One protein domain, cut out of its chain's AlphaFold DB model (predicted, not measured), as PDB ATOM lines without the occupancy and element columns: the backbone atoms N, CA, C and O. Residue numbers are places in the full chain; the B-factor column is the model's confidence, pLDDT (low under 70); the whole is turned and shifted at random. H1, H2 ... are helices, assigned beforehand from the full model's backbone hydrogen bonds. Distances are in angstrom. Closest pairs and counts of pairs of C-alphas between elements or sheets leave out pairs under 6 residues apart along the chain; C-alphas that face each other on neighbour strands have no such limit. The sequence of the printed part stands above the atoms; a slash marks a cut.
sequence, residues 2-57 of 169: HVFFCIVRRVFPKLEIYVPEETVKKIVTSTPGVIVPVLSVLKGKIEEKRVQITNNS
ATOM      1  N   HIS A   2     208.101 197.697 194.748       59.81
ATOM      2  CA  HIS A   2     207.826 196.417 194.053       59.81
ATOM      3  C   HIS A   2     206.634 195.609 194.606       59.81
ATOM      4  O   HIS A   2     205.828 195.103 193.834       59.81
ATOM      5  N   VAL A   3     206.483 195.524 195.932       66.31
ATOM      6  CA  VAL A   3     205.414 194.726 196.567       66.31
ATOM      7  C   VAL A   3     204.016 195.263 196.241       66.31
ATOM      8  O   VAL A   3     203.123 194.488 195.914       66.31
ATOM      9  N   PHE A   4     203.833 196.587 196.245       70.81
ATOM     10  CA  PHE A   4     202.546 197.200 195.900       70.81
ATOM     11  C   PHE A   4     202.163 196.930 194.441       70.81
ATOM     12  O   PHE A   4     201.026 196.574 194.153       70.81
ATOM     13  N   PHE A   5     203.131 196.996 193.525       67.38
ATOM     14  CA  PHE A   5     202.895 196.681 192.117       67.38
ATOM     15  C   PHE A   5     202.476 195.216 191.908       67.38
ATOM     16  O   PHE A   5     201.574 194.932 191.122       67.38
ATOM     17  N   CYS A   6     203.064 194.280 192.662       68.25
ATOM     18  CA  CYS A   6     202.644 192.877 192.652       68.25
ATOM     19  C   CYS A   6     201.195 192.700 193.125       68.25
ATOM     20  O   CYS A   6     200.460 191.909 192.536       68.25
ATOM     21  N   ILE A   7     200.775 193.445 194.151       71.62
ATOM     22  CA  ILE A   7     199.398 193.415 194.663       71.62
ATOM     23  C   ILE A   7     198.428 193.968 193.612       71.62
ATOM     24  O   ILE A   7     197.469 193.287 193.247       71.62
ATOM     25  N   VAL A   8     198.723 195.139 193.042       69.88
ATOM     26  CA  VAL A   8     197.888 195.763 192.001       69.88
ATOM     27  C   VAL A   8     197.775 194.871 190.761       69.88
ATOM     28  O   VAL A   8     196.712 194.790 190.159       69.88
ATOM     29  N   ARG A   9     198.836 194.144 190.385       70.81
ATOM     30  CA  ARG A   9     198.835 193.306 189.176       70.81
ATOM     31  C   ARG A   9     198.286 191.891 189.385       70.81
ATOM     32  O   ARG A   9     197.734 191.325 188.449       70.81
ATOM     33  N   ARG A  10     198.465 191.276 190.560       70.50
ATOM     34  CA  ARG A  10     198.063 189.871 190.803       70.50
ATOM     35  C   ARG A  10     196.813 189.711 191.653       70.50
ATOM     36  O   ARG A  10     196.138 188.692 191.519       70.50
ATOM     37  N   VAL A  11     196.542 190.654 192.548       69.94
ATOM     38  CA  VAL A  11     195.473 190.531 193.548       69.94
ATOM     39  C   VAL A  11     194.244 191.328 193.122       69.94
ATOM     40  O   VAL A  11     193.140 190.797 193.179       69.94
ATOM     41  N   PHE A  12     194.413 192.552 192.617       72.56
ATOM     42  CA  PHE A  12     193.272 193.403 192.246       72.56
ATOM     43  C   PHE A  12     192.455 192.880 191.053       72.56
ATOM     44  O   PHE A  12     191.230 192.913 191.147       72.56
ATOM     45  N   PRO A  13     193.056 192.280 190.001       72.81
ATOM     46  CA  PRO A  13     192.275 191.691 188.912       72.81
ATOM     47  C   PRO A  13     191.439 190.490 189.361       72.81
ATOM     48  O   PRO A  13     190.339 190.287 188.867       72.81
ATOM     49  N   LYS A  14     191.917 189.721 190.353       68.75
ATOM     50  CA  LYS A  14     191.166 188.591 190.935       68.75
ATOM     51  C   LYS A  14     189.971 189.043 191.782       68.75
ATOM     52  O   LYS A  14     189.094 188.234 192.087       68.75
ATOM     53  N   LEU A  15     189.955 190.310 192.185       67.38
ATOM     54  CA  LEU A  15     188.909 190.934 192.994       67.38
ATOM     55  C   LEU A  15     188.075 191.944 192.191       67.38
ATOM     56  O   LEU A  15     187.211 192.583 192.778       67.38
ATOM     57  N   GLU A  16     188.311 192.066 190.876       69.38
ATOM     58  CA  GLU A  16     187.634 193.016 189.973       69.38
ATOM     59  C   GLU A  16     187.749 194.483 190.427       69.38
ATOM     60  O   GLU A  16     186.863 195.304 190.205       69.38
ATOM     61  N   ILE A  17     188.861 194.833 191.079       74.69
ATOM     62  CA  ILE A  17     189.121 196.197 191.550       74.69
ATOM     63  C   ILE A  17     189.997 196.914 190.527       74.69
ATOM     64  O   ILE A  17     191.108 196.471 190.231       74.69
ATOM     65  N   TYR A  18     189.524 198.057 190.035       75.00
ATOM     66  CA  TYR A  18     190.308 198.954 189.193       75.00
ATOM     67  C   TYR A  18     190.827 200.138 190.011       75.00
ATOM     68  O   TYR A  18     190.055 200.831 190.672       75.00
ATOM     69  N   VAL A  19     192.138 200.381 189.962       75.50
ATOM     70  CA  VAL A  19     192.767 201.541 190.607       75.50
ATOM     71  C   VAL A  19     193.478 202.373 189.540       75.50
ATOM     72  O   VAL A  19     194.390 201.846 188.897       75.50
ATOM     73  N   PRO A  20     193.101 203.653 189.352       78.19
ATOM     74  CA  PRO A  20     193.739 204.534 188.379       78.19
ATOM     75  C   PRO A  20     195.246 204.666 188.606       78.19
ATOM     76  O   PRO A  20     195.716 204.718 189.747       78.19
ATOM     77  N   GLU A  21     196.011 204.788 187.519       73.62
ATOM     78  CA  GLU A  21     197.476 204.854 187.578       73.62
ATOM     79  C   GLU A  21     197.978 206.064 188.388       73.62
ATOM     80  O   GLU A  21     198.993 205.981 189.079       73.62
ATOM     81  N   GLU A  22     197.234 207.173 188.386       75.94
ATOM     82  CA  GLU A  22     197.538 208.348 189.212       75.94
ATOM     83  C   GLU A  22     197.465 208.054 190.714       75.94
ATOM     84  O   GLU A  22     198.330 208.476 191.485       75.94
ATOM     85  N   THR A  23     196.462 207.284 191.138       77.50
ATOM     86  CA  THR A  23     196.293 206.847 192.528       77.50
ATOM     87  C   THR A  23     197.398 205.867 192.909       77.50
ATOM     88  O   THR A  23     197.980 205.982 193.985       77.50
ATOM     89  N   VAL A  24     197.763 204.955 192.002       77.19
ATOM     90  CA  VAL A  24     198.899 204.038 192.184       77.19
ATOM     91  C   VAL A  24     200.198 204.818 192.377       77.19
ATOM     92  O   VAL A  24     200.937 204.532 193.316       77.19
ATOM     93  N   LYS A  25     200.461 205.838 191.550       79.75
ATOM     94  CA  LYS A  25     201.644 206.704 191.675       79.75
ATOM     95  C   LYS A  25     201.676 207.410 193.031       79.75
ATOM     96  O   LYS A  25     202.691 207.314 193.715       79.75
ATOM     97  N   LYS A  26     200.556 208.004 193.460       80.69
ATOM     98  CA  LYS A  26     200.413 208.662 194.776       80.69
ATOM     99  C   LYS A  26     200.633 207.700 195.955       80.69
ATOM    100  O   LYS A  26     201.253 208.057 196.954       80.69
ATOM    101  N   ILE A  27     200.185 206.451 195.837       79.75
ATOM    102  CA  ILE A  27     200.425 205.418 196.857       79.75
ATOM    103  C   ILE A  27     201.896 204.985 196.869       79.75
ATOM    104  O   ILE A  27     202.484 204.800 197.932       79.75
ATOM    105  N   VAL A  28     202.524 204.859 195.698       80.25
ATOM    106  CA  VAL A  28     203.950 204.515 195.566       80.25
ATOM    107  C   VAL A  28     204.859 205.630 196.101       80.25
ATOM    108  O   VAL A  28     205.967 205.336 196.560       80.25
ATOM    109  N   THR A  29     204.396 206.881 196.072       82.50
ATOM    110  CA  THR A  29     205.040 208.039 196.716       82.50
ATOM    111  C   THR A  29     204.655 208.211 198.188       82.50
ATOM    112  O   THR A  29     205.023 209.216 198.786       82.50
ATOM    113  N   SER A  30     203.946 207.244 198.784       80.50
ATOM    114  CA  SER A  30     203.514 207.256 200.187       80.50
ATOM    115  C   SER A  30     202.728 208.512 200.577       80.50
ATOM    116  O   SER A  30     202.852 209.002 201.697       80.50
ATOM    117  N   THR A  31     201.914 209.048 199.660       82.56
ATOM    118  CA  THR A  31     201.065 210.205 199.952       82.56
ATOM    119  C   THR A  31     200.035 209.824 201.027       82.56
ATOM    120  O   THR A  31     199.243 208.899 200.803       82.56
ATOM    121  N   PRO A  32     200.019 210.509 202.188       77.38
ATOM    122  CA  PRO A  32     199.099 210.192 203.275       77.38
ATOM    123  C   PRO A  32     197.637 210.261 202.819       77.38
ATOM    124  O   PRO A  32     197.259 211.121 202.027       77.38
ATOM    125  N   GLY A  33     196.807 209.335 203.301       79.56
ATOM    126  CA  GLY A  33     195.362 209.315 203.037       79.56
ATOM    127  C   GLY A  33     194.927 208.676 201.710       79.56
ATOM    128  O   GLY A  33     193.805 208.193 201.625       79.56
ATOM    129  N   VAL A  34     195.799 208.562 200.702       83.06
ATOM    130  CA  VAL A  34     195.414 208.027 199.374       83.06
ATOM    131  C   VAL A  34     195.190 206.509 199.380       83.06
ATOM    132  O   VAL A  34     194.399 205.982 198.603       83.06
ATOM    133  N   ILE A  35     195.859 205.786 200.279       80.31
ATOM    134  CA  ILE A  35     195.721 204.328 200.411       80.31
ATOM    135  C   ILE A  35     194.397 203.907 201.077       80.31
ATOM    136  O   ILE A  35     193.903 202.809 200.828       80.31
ATOM    137  N   VAL A  36     193.795 204.778 201.892       80.31
ATOM    138  CA  VAL A  36     192.635 204.446 202.739       80.31
ATOM    139  C   VAL A  36     191.383 204.081 201.919       80.31
ATOM    140  O   VAL A  36     190.783 203.038 202.202       80.31
ATOM    141  N   PRO A  37     191.004 204.832 200.861       79.06
ATOM    142  CA  PRO A  37     189.874 204.459 200.008       79.06
ATOM    143  C   PRO A  37     190.092 203.127 199.282       79.06
ATOM    144  O   PRO A  37     189.175 202.316 199.187       79.06
ATOM    145  N   VAL A  38     191.319 202.859 198.819       79.12
ATOM    146  CA  VAL A  38     191.653 201.618 198.100       79.12
ATOM    147  C   VAL A  38     191.513 200.400 199.013       79.12
ATOM    148  O   VAL A  38     190.946 199.386 198.608       79.12
ATOM    149  N   LEU A  39     191.978 200.504 200.260       81.00
ATOM    150  CA  LEU A  39     191.819 199.439 201.252       81.00
ATOM    151  C   LEU A  39     190.356 199.241 201.670       81.00
ATOM    152  O   LEU A  39     189.943 198.104 201.886       81.00
ATOM    153  N   SER A  40     189.559 200.312 201.724       77.94
ATOM    154  CA  SER A  40     188.122 200.219 202.026       77.94
ATOM    155  C   SER A  40     187.359 199.458 200.939       77.94
ATOM    156  O   SER A  40     186.588 198.549 201.245       77.94
ATOM    157  N   VAL A  41     187.629 199.760 199.663       78.12
ATOM    158  CA  VAL A  41     187.047 199.029 198.521       78.12
ATOM    159  C   VAL A  41     187.492 197.564 198.525       78.12
ATOM    160  O   VAL A  41     186.675 196.664 198.323       78.12
ATOM    161  N   LEU A  42     188.771 197.306 198.818       82.62
ATOM    162  CA  LEU A  42     189.310 195.952 198.937       82.62
ATOM    163  C   LEU A  42     188.614 195.142 200.043       82.62
ATOM    164  O   LEU A  42     188.248 193.990 199.812       82.62
ATOM    165  N   LYS A  43     188.398 195.749 201.216       79.12
ATOM    166  CA  LYS A  43     187.686 195.136 202.347       79.12
ATOM    167  C   LYS A  43     186.261 194.740 201.952       79.12
ATOM    168  O   LYS A  43     185.876 193.594 202.170       79.12
ATOM    169  N   GLY A  44     185.519 195.641 201.304       78.31
ATOM    170  CA  GLY A  44     184.157 195.361 200.831       78.31
ATOM    171  C   GLY A  44     184.094 194.206 199.825       78.31
ATOM    172  O   GLY A  44     183.248 193.325 199.946       78.31
ATOM    173  N   LYS A  45     185.039 194.150 198.878       79.38
ATOM    174  CA  LYS A  45     185.099 193.084 197.862       79.38
ATOM    175  C   LYS A  45     185.454 191.707 198.425       79.38
ATOM    176  O   LYS A  45     184.990 190.695 197.904       79.38
ATOM    177  N   ILE A  46     186.275 191.647 199.476       81.62
ATOM    178  CA  ILE A  46     186.571 190.384 200.167       81.62
ATOM    179  C   ILE A  46     185.323 189.880 200.895       81.62
ATOM    180  O   ILE A  46     185.032 188.690 200.819       81.62
ATOM    181  N   GLU A  47     184.570 190.767 201.544       75.62
ATOM    182  CA  GLU A  47     183.333 190.397 202.239       75.62
ATOM    183  C   GLU A  47     182.271 189.856 201.267       75.62
ATOM    184  O   GLU A  47     181.728 188.774 201.479       75.62
ATOM    185  N   GLU A  48     182.071 190.534 200.133       75.19
ATOM    186  CA  GLU A  48     181.148 190.109 199.070       75.19
ATOM    187  C   GLU A  48     181.459 188.687 198.563       75.19
ATOM    188  O   GLU A  48     180.561 187.848 198.454       75.19
ATOM    189  N   LYS A  49     182.742 188.369 198.325       71.56
ATOM    190  CA  LYS A  49     183.155 187.019 197.900       71.56
ATOM    191  C   LYS A  49     183.070 185.973 199.015       71.56
ATOM    192  O   LYS A  49     182.945 184.791 198.709       71.56
ATOM    193  N   ARG A  50     183.128 186.359 200.295       63.88
ATOM    194  CA  ARG A  50     182.972 185.421 201.423       63.88
ATOM    195  C   ARG A  50     181.519 185.007 201.616       63.88
ATOM    196  O   ARG A  50     181.273 183.814 201.767       63.88
ATOM    197  N   VAL A  51     180.579 185.947 201.522       59.25
ATOM    198  CA  VAL A  51     179.134 185.663 201.603       59.25
ATOM    199  C   VAL A  51     178.700 184.660 200.523       59.25
ATOM    200  O   VAL A  51     177.915 183.752 200.786       59.25
ATOM    201  N   GLN A  52     179.274 184.749 199.320       56.25
ATOM    202  CA  GLN A  52     179.000 183.792 198.239       56.25
ATOM    203  C   GLN A  52     179.493 182.363 198.545       56.25
ATOM    204  O   GLN A  52     178.887 181.400 198.083       56.25
ATOM    205  N   ILE A  53     180.556 182.202 199.341       55.81
ATOM    206  CA  ILE A  53     181.114 180.891 199.718       55.81
ATOM    207  C   ILE A  53     180.350 180.281 200.907       55.81
ATOM    208  O   ILE A  53     180.167 179.066 200.958       55.81
ATOM    209  N   THR A  54     179.863 181.098 201.850       47.66
ATOM    210  CA  THR A  54     179.124 180.618 203.036       47.66
ATOM    211  C   THR A  54     177.731 180.080 202.719       47.66
ATOM    212  O   THR A  54     177.213 179.278 203.488       47.66
ATOM    213  N   ASN A  55     177.142 180.468 201.584       50.34
ATOM    214  CA  ASN A  55     175.824 179.988 201.154       50.34
ATOM    215  C   ASN A  55     175.823 178.530 200.648       50.34
ATOM    216  O   ASN A  55     174.752 177.957 200.477       50.34
ATOM    217  N   ASN A  56     176.995 177.917 200.430       51.75
ATOM    218  CA  ASN A  56     177.119 176.601 199.787       51.75
ATOM    219  C   ASN A  56     177.653 175.479 200.699       51.75
ATOM    220  O   ASN A  56     178.002 174.416 200.190       51.75
ATOM    221  N   SER A  57     177.740 175.673 202.020       34.03
ATOM    222  CA  SER A  57     178.246 174.631 202.928       34.03
ATOM    223  C   SER A  57     177.163 174.154 203.907       34.03
ATOM    224  O   SER A  57     176.568 174.996 204.583       34.03
TER     225      SER A  57
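AT A GLANCE: This is residues 2 to 57 of the 169 residues of the protein "Sperm flagellar 1" of Fundulus heteroclitus (UniProt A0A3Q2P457). One long helix, H3, makes the longest axis, with two short helices, H1 and H2, gathered loosely near its first end, H2 crosswise to it. Residues 50 to 57 stick out at the other end. The 56 printed residues hold H1, H2, H3 in that order and no named strand: all helix, loose, radius of gyration of the C-alphas 13.1 A, spans 43 by 21 by 16 A.

HOW THE PARTS SIT: Start at H1, residues 2 to 10: it is close to but not clearly touching H2, residues 21 to 28, with the closest C-alphas, Phe 4 and Val 28, 7.5 A apart. They run opposite ways at a tilt of 38 degrees, only just steep. H2 is close to but not clearly touching H3, residues 35 to 54, about perpendicular at 77 degrees; the closest C-alphas, Ile 27 and Ile 35, are 6.0 A apart. H1 and H3 are apart. Every O i to N i+4 pair is within hydrogen-bond range in H1 and H2, and 15 of 16 in H3.

IN THESE COORDINATES: Find C-alpha 2 at (207.826, 196.417, 194.053); H1 runs 12.2 A, and H2 10.3 A. H3 runs 29.1 A to C-alpha 54 at (179.124, 180.618, 203.036).

THE WHOLE: The farthest C-alphas, Thr 29 and Ser 57, are 43.3 A apart. The printed part has no cut, and both links are short. The model's pLDDT is under 70 in 17 residues, among them 50 to 57.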